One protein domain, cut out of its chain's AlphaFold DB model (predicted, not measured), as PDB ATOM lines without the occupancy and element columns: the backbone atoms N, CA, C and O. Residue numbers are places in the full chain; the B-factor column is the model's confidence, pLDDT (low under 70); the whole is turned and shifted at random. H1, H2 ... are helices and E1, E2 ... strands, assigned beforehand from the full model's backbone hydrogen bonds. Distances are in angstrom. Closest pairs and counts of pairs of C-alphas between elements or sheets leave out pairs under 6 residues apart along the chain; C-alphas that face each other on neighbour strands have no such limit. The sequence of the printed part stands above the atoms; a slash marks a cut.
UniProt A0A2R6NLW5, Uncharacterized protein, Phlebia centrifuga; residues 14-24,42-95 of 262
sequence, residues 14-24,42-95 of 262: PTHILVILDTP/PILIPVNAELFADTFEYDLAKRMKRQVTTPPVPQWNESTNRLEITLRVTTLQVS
ATOM      1  N   PRO A  14     -12.564  22.207 -40.780       88.50
ATOM      2  CA  PRO A  14     -12.387  22.340 -42.216       88.50
ATOM      3  C   PRO A  14     -12.706  21.011 -42.896       88.50
ATOM      4  O   PRO A  14     -12.300  19.946 -42.436       88.50
ATOM      5  N   THR A  15     -13.426  21.072 -44.012       90.69
ATOM      6  CA  THR A  15     -13.791  19.891 -44.808       90.69
ATOM      7  C   THR A  15     -13.001  19.820 -46.110       90.69
ATOM      8  O   THR A  15     -12.825  18.738 -46.676       90.69
ATOM      9  N   HIS A  16     -12.502  20.967 -46.576       92.19
ATOM     10  CA  HIS A  16     -11.778  21.098 -47.830       92.19
ATOM     11  C   HIS A  16     -10.516  21.949 -47.664       92.19
ATOM     12  O   HIS A  16     -10.443  22.821 -46.802       92.19
ATOM     13  N   ILE A  17      -9.544  21.719 -48.540       93.38
ATOM     14  CA  ILE A  17      -8.456  22.645 -48.828       93.38
ATOM     15  C   ILE A  17      -8.795  23.361 -50.129       93.38
ATOM     16  O   ILE A  17      -8.918  22.731 -51.182       93.38
ATOM     17  N   LEU A  18      -8.937  24.677 -50.052       93.31
ATOM     18  CA  LEU A  18      -9.068  25.546 -51.207       93.31
ATOM     19  C   LEU A  18      -7.670  25.915 -51.711       93.31
ATOM     20  O   LEU A  18      -6.884  26.518 -50.984       93.31
ATOM     21  N   VAL A  19      -7.367  25.543 -52.950       94.12
ATOM     22  CA  VAL A  19      -6.123  25.896 -53.639       94.12
ATOM     23  C   VAL A  19      -6.399  27.104 -54.514       94.12
ATOM     24  O   VAL A  19      -7.077  26.990 -55.535       94.12
ATOM     25  N   ILE A  20      -5.892  28.259 -54.110       93.06
ATOM     26  CA  ILE A  20      -6.092  29.516 -54.822       93.06
ATOM     27  C   ILE A  20      -4.975  29.668 -55.840       93.06
ATOM     28  O   ILE A  20      -3.790  29.619 -55.502       93.06
ATOM     29  N   LEU A  21      -5.383  29.850 -57.085       91.00
ATOM     30  CA  LEU A  21      -4.515  29.956 -58.240       91.00
ATOM     31  C   LEU A  21      -4.792  31.280 -58.944       91.00
ATOM     32  O   LEU A  21      -5.935  31.743 -59.003       91.00
ATOM     33  N   ASP A  22      -3.722  31.892 -59.441       88.06
ATOM     34  CA  ASP A  22      -3.831  33.093 -60.256       88.06
ATOM     35  C   ASP A  22      -4.368  32.731 -61.639       88.06
ATOM     36  O   ASP A  22      -3.916  31.763 -62.256       88.06
ATOM     37  N   THR A  23      -5.323  33.515 -62.128       79.31
ATOM     38  CA  THR A  23      -5.826  33.353 -63.489       79.31
ATOM     39  C   THR A  23      -4.764  33.912 -64.429       79.31
ATOM     40  O   THR A  23      -4.524  35.120 -64.394       79.31
ATOM     41  N   PRO A  24      -4.120  33.094 -65.281       63.06
ATOM     42  CA  PRO A  24      -3.073  33.598 -66.153       63.06
ATOM     43  C   PRO A  24      -3.668  34.667 -67.069       63.06
ATOM     44  O   PRO A  24      -4.568  34.390 -67.869       63.06
ATOM     45  N   PRO A  42       0.804  28.824 -55.125       86.50
ATOM     46  CA  PRO A  42      -0.566  28.539 -54.722       86.50
ATOM     47  C   PRO A  42      -0.764  28.854 -53.238       86.50
ATOM     48  O   PRO A  42       0.060  28.483 -52.401       86.50
ATOM     49  N   ILE A  43      -1.889  29.485 -52.902       91.25
ATOM     50  CA  ILE A  43      -2.296  29.684 -51.506       91.25
ATOM     51  C   ILE A  43      -3.231  28.532 -51.127       91.25
ATOM     52  O   ILE A  43      -4.236  28.303 -51.799       91.25
ATOM     53  N   LEU A  44      -2.893  27.800 -50.065       92.81
ATOM     54  CA  LEU A  44      -3.681  26.678 -49.548       92.81
ATOM     55  C   LEU A  44      -4.439  27.130 -48.301       92.81
ATOM     56  O   LEU A  44      -3.813  27.477 -47.302       92.81
ATOM     57  N   ILE A  45      -5.773  27.118 -48.347       91.62
ATOM     58  CA  ILE A  45      -6.608  27.560 -47.224       91.62
ATOM     59  C   ILE A  45      -7.568  26.444 -46.810       91.62
ATOM     60  O   ILE A  45      -8.376  26.005 -47.633       91.62
ATOM     61  N   PRO A  46      -7.520  25.974 -45.553       91.44
ATOM     62  CA  PRO A  46      -8.538  25.078 -45.031       91.44
ATOM     63  C   PRO A  46      -9.862  25.832 -44.875       91.44
ATOM     64  O   PRO A  46      -9.916  26.891 -44.256       91.44
ATOM     65  N   VAL A  47     -10.939  25.283 -45.436       89.88
ATOM     66  CA  VAL A  47     -12.276  25.886 -45.401       89.88
ATOM     67  C   VAL A  47     -13.333  24.856 -45.014       89.88
ATOM     68  O   VAL A  47     -13.262  23.680 -45.389       89.88
ATOM     69  N   ASN A  48     -14.356  25.304 -44.288       89.31
ATOM     70  CA  ASN A  48     -15.596  24.551 -44.170       89.31
ATOM     71  C   ASN A  48     -16.460  24.845 -45.409       89.31
ATOM     72  O   ASN A  48     -16.905  25.972 -45.613       89.31
ATOM     73  N   ALA A  49     -16.676  23.831 -46.248       88.94
ATOM     74  CA  ALA A  49     -17.466  23.949 -47.471       88.94
ATOM     75  C   ALA A  49     -18.925  24.364 -47.252       88.94
ATOM     76  O   ALA A  49     -19.488  25.003 -48.139       88.94
ATOM     77  N   GLU A  50     -19.538  24.011 -46.121       88.12
ATOM     78  CA  GLU A  50     -20.908  24.431 -45.816       88.12
ATOM     79  C   GLU A  50     -20.944  25.929 -45.533       88.12
ATOM     80  O   GLU A  50     -21.650  26.649 -46.233       88.12
ATOM     81  N   LEU A  51     -20.082  26.407 -44.627       87.56
ATOM     82  CA  LEU A  51     -19.963  27.838 -44.323       87.56
ATOM     83  C   LEU A  51     -19.598  28.649 -45.568       87.56
ATOM     84  O   LEU A  51     -20.203  29.677 -45.850       87.56
ATOM     85  N   PHE A  52     -18.655  28.150 -46.368       89.62
ATOM     86  CA  PHE A  52     -18.276  28.784 -47.626       89.62
ATOM     87  C   PHE A  52     -19.460  28.887 -48.602       89.62
ATOM     88  O   PHE A  52     -19.673  29.934 -49.207       89.62
ATOM     89  N   ALA A  53     -20.262  27.832 -48.747       90.12
ATOM     90  CA  ALA A  53     -21.441  27.843 -49.615       90.12
ATOM     91  C   ALA A  53     -22.609  28.672 -49.071       90.12
ATOM     92  O   ALA A  53     -23.450  29.145 -49.841       90.12
ATOM     93  N   ASP A  54     -22.665  28.854 -47.758       88.44
ATOM     94  CA  ASP A  54     -23.654  29.710 -47.125       88.44
ATOM     95  C   ASP A  54     -23.281  31.190 -47.267       88.44
ATOM     96  O   ASP A  54     -24.187  32.000 -47.452       88.44
ATOM     97  N   THR A  55     -21.990  31.530 -47.332       87.19
ATOM     98  CA  THR A  55     -21.504  32.904 -47.547       87.19
ATOM     99  C   THR A  55     -21.423  33.321 -49.021       87.19
ATOM    100  O   THR A  55     -21.719  34.473 -49.338       87.19
ATOM    101  N   PHE A  56     -21.018  32.429 -49.933       90.06
ATOM    102  CA  PHE A  56     -20.676  32.785 -51.319       90.06
ATOM    103  C   PHE A  56     -21.606  32.132 -52.350       90.06
ATOM    104  O   PHE A  56     -21.797  30.914 -52.362       90.06
ATOM    105  N   GLU A  57     -22.139  32.926 -53.282       85.50
ATOM    106  CA  GLU A  57     -23.001  32.463 -54.378       85.50
ATOM    107  C   GLU A  57     -22.201  32.108 -55.636       85.50
ATOM    108  O   GLU A  57     -22.435  32.617 -56.728       85.50
ATOM    109  N   TYR A  58     -21.265  31.174 -55.487       86.94
ATOM    110  CA  TYR A  58     -20.425  30.692 -56.579       86.94
ATOM    111  C   TYR A  58     -20.690  29.208 -56.866       86.94
ATOM    112  O   TYR A  58     -20.935  28.412 -55.955       86.94
ATOM    113  N   ASP A  59     -20.632  28.788 -58.133       86.62
ATOM    114  CA  ASP A  59     -20.930  27.397 -58.515       86.62
ATOM    115  C   ASP A  59     -19.977  26.385 -57.869       86.62
ATOM    116  O   ASP A  59     -20.372  25.256 -57.556       86.62
ATOM    117  N   LEU A  60     -18.734  26.798 -57.596       86.44
ATOM    118  CA  LEU A  60     -17.800  26.001 -56.805       86.44
ATOM    119  C   LEU A  60     -18.319  25.778 -55.387       86.44
ATOM    120  O   LEU A  60     -18.235  24.663 -54.887       86.44
ATOM    121  N   ALA A  61     -18.904  26.800 -54.765       85.81
ATOM    122  CA  ALA A  61     -19.451  26.714 -53.419       85.81
ATOM    123  C   ALA A  61     -20.605  25.695 -53.371       85.81
ATOM    124  O   ALA A  61     -20.606  24.775 -52.552       85.81
ATOM    125  N   LYS A  62     -21.517  25.745 -54.355       88.06
ATOM    126  CA  LYS A  62     -22.588  24.741 -54.520       88.06
ATOM    127  C   LYS A  62     -22.031  23.329 -54.719       88.06
ATOM    128  O   LYS A  62     -22.572  22.369 -54.166       88.06
ATOM    129  N   ARG A  63     -20.960  23.180 -55.508       87.75
ATOM    130  CA  ARG A  63     -20.293  21.890 -55.747       87.75
ATOM    131  C   ARG A  63     -19.660  21.341 -54.469       87.75
ATOM    132  O   ARG A  63     -19.886  20.176 -54.154       87.75
ATOM    133  N   MET A  64     -18.928  22.178 -53.739       87.62
ATOM    134  CA  MET A  64     -18.291  21.814 -52.474       87.62
ATOM    135  C   MET A  64     -19.334  21.383 -51.440       87.62
ATOM    136  O   MET A  64     -19.169  20.334 -50.825       87.62
ATOM    137  N   LYS A  65     -20.462  22.099 -51.324       86.00
ATOM    138  CA  LYS A  65     -21.562  21.726 -50.418       86.00
ATOM    139  C   LYS A  65     -22.145  20.348 -50.735       86.00
ATOM    140  O   LYS A  65     -22.296  19.527 -49.843       86.00
ATOM    141  N   ARG A  66     -22.399  20.044 -52.014       86.88
ATOM    142  CA  ARG A  66     -22.895  18.716 -52.445       86.88
ATOM    143  C   ARG A  66     -21.911  17.582 -52.162       86.88
ATOM    144  O   ARG A  66     -22.310  16.426 -52.082       86.88
ATOM    145  N   GLN A  67     -20.625  17.902 -52.080       83.94
ATOM    146  CA  GLN A  67     -19.573  16.937 -51.807       83.94
ATOM    147  C   GLN A  67     -19.463  16.613 -50.310       83.94
ATOM    148  O   GLN A  67     -18.946  15.546 -49.976       83.94
ATOM    149  N   VAL A  68     -19.970  17.455 -49.406       78.50
ATOM    150  CA  VAL A  68     -19.996  17.150 -47.969       78.50
ATOM    151  C   VAL A  68     -21.072  16.098 -47.699       78.50
ATOM    152  O   VAL A  68     -22.247  16.400 -47.542       78.50
ATOM    153  N   THR A  69     -20.670  14.827 -47.689       69.88
ATOM    154  CA  THR A  69     -21.543  13.701 -47.313       69.88
ATOM    155  C   THR A  69     -21.315  13.265 -45.871       69.88
ATOM    156  O   THR A  69     -22.234  12.797 -45.211       69.88
ATOM    157  N   THR A  70     -20.079  13.406 -45.383       75.50
ATOM    158  CA  THR A  70     -19.646  13.040 -44.031       75.50
ATOM    159  C   THR A  70     -18.473  13.930 -43.610       75.50
ATOM    160  O   THR A  70     -17.583  14.159 -44.437       75.50
ATOM    161  N   PRO A  71     -18.423  14.404 -42.354       73.88
ATOM    162  CA  PRO A  71     -17.301  15.194 -41.853       73.88
ATOM    163  C   PRO A  71     -16.006  14.362 -41.833       73.88
ATOM    164  O   PRO A  71     -16.069  13.145 -41.622       73.88
ATOM    165  N   PRO A  72     -14.835  14.983 -42.061       83.75
ATOM    166  CA  PRO A  72     -13.566  14.273 -42.015       83.75
ATOM    167  C   PRO A  72     -13.290  13.807 -40.582       83.75
ATOM    168  O   PRO A  72     -13.347  14.590 -39.635       83.75
ATOM    169  N   VAL A  73     -13.019  12.511 -40.421       83.38
ATOM    170  CA  VAL A  73     -12.744  11.905 -39.115       83.38
ATOM    171  C   VAL A  73     -11.231  11.805 -38.935       83.38
ATOM    172  O   VAL A  73     -10.578  11.221 -39.801       83.38
ATOM    173  N   PRO A  74     -10.666  12.338 -37.839       87.31
ATOM    174  CA  PRO A  74      -9.260  12.142 -37.519       87.31
ATOM    175  C   PRO A  74      -8.928  10.658 -37.352       87.31
ATOM    176  O   PRO A  74      -9.603   9.941 -36.610       87.31
ATOM    177  N   GLN A  75      -7.892  10.198 -38.042       87.94
ATOM    178  CA  GLN A  75      -7.412   8.822 -38.007       87.94
ATOM    179  C   GLN A  75      -6.039   8.782 -37.351       87.94
ATOM    180  O   GLN A  75      -5.158   9.580 -37.664       87.94
ATOM    181  N   TRP A  76      -5.855   7.859 -36.412       92.00
ATOM    182  CA  TRP A  76      -4.541   7.614 -35.838       92.00
ATOM    183  C   TRP A  76      -3.699   6.820 -36.833       92.00
ATOM    184  O   TRP A  76      -4.078   5.713 -37.216       92.00
ATOM    185  N   ASN A  77      -2.569   7.381 -37.253       92.38
ATOM    186  CA  ASN A  77      -1.612   6.703 -38.109       92.38
ATOM    187  C   ASN A  77      -0.479   6.131 -37.246       92.38
ATOM    188  O   ASN A  77       0.351   6.863 -36.704       92.38
ATOM    189  N   GLU A  78      -0.445   4.803 -37.125       93.44
ATOM    190  CA  GLU A  78       0.548   4.081 -36.318       93.44
ATOM    191  C   GLU A  78       1.975   4.220 -36.871       93.44
ATOM    192  O   GLU A  78       2.931   4.221 -36.101       93.44
ATOM    193  N   SER A  79       2.132   4.392 -38.189       93.69
ATOM    194  CA  SER A  79       3.450   4.488 -38.835       93.69
ATOM    195  C   SER A  79       4.137   5.833 -38.595       93.69
ATOM    196  O   SER A  79       5.356   5.893 -38.441       93.69
ATOM    197  N   THR A  80       3.357   6.913 -38.530       91.75
ATOM    198  CA  THR A  80       3.848   8.275 -38.271       91.75
ATOM    199  C   THR A  80       3.684   8.683 -36.808       91.75
ATOM    200  O   THR A  80       4.203   9.728 -36.410       91.75
ATOM    201  N   ASN A  81       3.004   7.853 -36.004       93.38
ATOM    202  CA  ASN A  81       2.628   8.102 -34.613       93.38
ATOM    203  C   ASN A  81       1.911   9.455 -34.438       93.38
ATOM    204  O   ASN A  81       2.231  10.239 -33.539       93.38
ATOM    205  N   ARG A  82       0.996   9.775 -35.364       93.69
ATOM    206  CA  ARG A  82       0.303  11.069 -35.445       93.69
ATOM    207  C   ARG A  82      -1.174  10.898 -35.772       93.69
ATOM    208  O   ARG A  82      -1.585   9.943 -36.424       93.69
ATOM    209  N   LEU A  83      -1.965  11.871 -35.330       89.38
ATOM    210  CA  LEU A  83      -3.356  12.011 -35.735       89.38
ATOM    211  C   LEU A  83      -3.410  12.742 -37.083       89.38
ATOM    212  O   LEU A  83      -2.940  13.875 -37.193       89.38
ATOM    213  N   GLU A  84      -3.975  12.100 -38.099       89.94
ATOM    214  CA  GLU A  84      -4.051  12.607 -39.468       89.94
ATOM    215  C   GLU A  84      -5.512  12.828 -39.880       89.94
ATOM    216  O   GLU A  84      -6.405  12.060 -39.524       89.94
ATOM    217  N   ILE A  85      -5.773  13.903 -40.626       87.44
ATOM    218  CA  ILE A  85      -7.101  14.231 -41.159       87.44
ATOM    219  C   ILE A  85      -6.968  14.384 -42.673       87.44
ATOM    220  O   ILE A  85      -6.197  15.214 -43.154       87.44
ATOM    221  N   THR A  86      -7.733  13.604 -43.436       88.62
ATOM    222  CA  THR A  86      -7.776  13.729 -44.898       88.62
ATOM    223  C   THR A  86      -8.855  14.722 -45.311       88.62
ATOM    224  O   THR A  86     -10.041  14.509 -45.056       88.62
ATOM    225  N   LEU A  87      -8.443  15.796 -45.983       90.88
ATOM    226  CA  LEU A  87      -9.328  16.837 -46.502       90.88
ATOM    227  C   LEU A  87      -9.398  16.780 -48.027       90.88
ATOM    228  O   LEU A  87      -8.433  16.413 -48.697       90.88
ATOM    229  N   ARG A  88     -10.547  17.161 -48.590       91.19
ATOM    230  CA  ARG A  88     -10.725  17.204 -50.046       91.19
ATOM    231  C   ARG A  88     -10.104  18.464 -50.625       91.19
ATOM    232  O   ARG A  88     -10.297  19.547 -50.088       91.19
ATOM    233  N   VAL A  89      -9.391  18.335 -51.733       92.38
ATOM    234  CA  VAL A  89      -8.710  19.463 -52.373       92.38
ATOM    235  C   VAL A  89      -9.563  20.001 -53.517       92.38
ATOM    236  O   VAL A  89      -9.975  19.240 -54.393       92.38
ATOM    237  N   THR A  90      -9.799  21.310 -53.526       91.56
ATOM    238  CA  THR A  90     -10.588  22.004 -54.548       91.56
ATOM    239  C   THR A  90      -9.831  23.230 -55.042       91.56
ATOM    240  O   THR A  90      -9.335  24.014 -54.242       91.56
ATOM    241  N   THR A  91      -9.752  23.425 -56.357       92.69
ATOM    242  CA  THR A  91      -9.060  24.575 -56.953       92.69
ATOM    243  C   THR A  91     -10.007  25.752 -57.181       92.69
ATOM    244  O   THR A  91     -11.161  25.577 -57.579       92.69
ATOM    245  N   LEU A  92      -9.503  26.964 -56.952       91.00
ATOM    246  CA  LEU A  92     -10.185  28.226 -57.203       91.00
ATOM    247  C   LEU A  92      -9.268  29.144 -58.016       91.00
ATOM    248  O   LEU A  92      -8.209  29.546 -57.547       91.00
ATOM    249  N   GLN A  93      -9.700  29.470 -59.233       90.56
ATOM    250  CA  GLN A  93      -9.036  30.435 -60.110       90.56
ATOM    251  C   GLN A  93      -9.612  31.823 -59.851       90.56
ATOM    252  O   GLN A  93     -10.832  31.995 -59.893       90.56
ATOM    253  N   VAL A  94      -8.747  32.789 -59.561       90.31
ATOM    254  CA  VAL A  94      -9.132  34.167 -59.213       90.31
ATOM    255  C   VAL A  94      -8.212  35.162 -59.901       90.31
ATOM    256  O   VAL A  94      -7.093  34.819 -60.267       90.31
ATOM    257  N   SER A  95      -8.666  36.402 -60.064       89.50
ATOM    258  CA  SER A  95      -7.872  37.452 -60.721       89.50
ATOM    259  C   SER A  95      -6.820  38.074 -59.804       89.50
ATOM    260  O   SER A  95      -5.951  38.807 -60.261       89.50
TER     261      SER A  95
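AT A GLANCE: This is residues 14 to 24 and 42 to 95 of the 262 residues of an uncharacterized protein of Phlebia centrifuga (UniProt A0A2R6NLW5). A small, strongly twisted sheet of three strands, E2, E1 and E5, has the helical hairpin H1 and H2 at one side, with H2 over E1 and E5 and H1 only grazing the sheet. The hairpin of two short strands, E3 and E4, reaches away from this body as a thin arm, and that arm makes much of the length. The printed part has 65 residues, with two named helices and five named strands in the order E1 E2 H1 H2 E3 E4 E5; the class is mixed, helices and strands. The larger sheet has the order E2 E1 E5 and is mixed, and E3 and E4 are antiparallel. The whole is loose, with a radius of gyration of the C-alphas of 13.7 A, and flat, spanning 42 by 27 by 14 A.

IN THESE COORDINATES: Find C-alpha 16 at (-11.778, 21.098, -47.830); from there E1, residues 16 to 22, runs 19.0 A. Beside it look for E5, residues 88 to 94, 19.3 A long, which ends at C-alpha 94 at (-9.132, 34.167, -59.213), and E2, residues 43 to 47, 12.3 A long. H1 is residues 49 to 55, 9.8 A, and H2 is residues 59 to 67, 12.5 A, beginning at C-alpha 59 at (-20.930, 27.397, -58.515). E3, residues 75 to 77, measures 6.2 A, and E4, residues 82 to 84, measures 6.1 A.

HOW THE PARTS SIT: Start at E1, the inner strand. E5 is its parallel neighbour at 26 degrees, with N 19 and O 90 within hydrogen-bond range at 2.8 A. E2 is its antiparallel neighbour at 149 degrees, with N 18 and O 45 at 2.8 A. H2 is on this sheet at a height over the sheet of 9.3 A, over E1 and only just over E5, where 3 of its C-alphas fall; on the local plane it runs along the strands, at 21 degrees to E1. The closest C-alphas of H2 and E5 are those of Leu 60 and Leu 92, 7.9 A apart. H1 is only just on the sheet, with 5 pairs of C-alphas within 10 A, and only grazes it with residues 49 to 50. H1 and H2 form a helical hairpin and touch, closest at the C-alphas of Ala 53 and Ala 61, 4.4 A apart, at a steep tilt of 40 degrees, opposite ways. In both helices every O i to N i+4 pair is within hydrogen-bond range. Farther out, E3 and E4 form an antiparallel hairpin at 138 degrees, with N 75 and O 84 at 2.8 A; E4 is apart from E5.

THE WHOLE: Look for the two C-alphas farthest apart at Glu 78 and Ser 95, 42.2 A. Residues 25 to 41 are not printed, and C-alphas 24 and 42 stand 12.7 A apart across the cut. Of the links printed whole, none is long. The mean pLDDT of the printed part is 88.1; residues 24 and 69 are under 70.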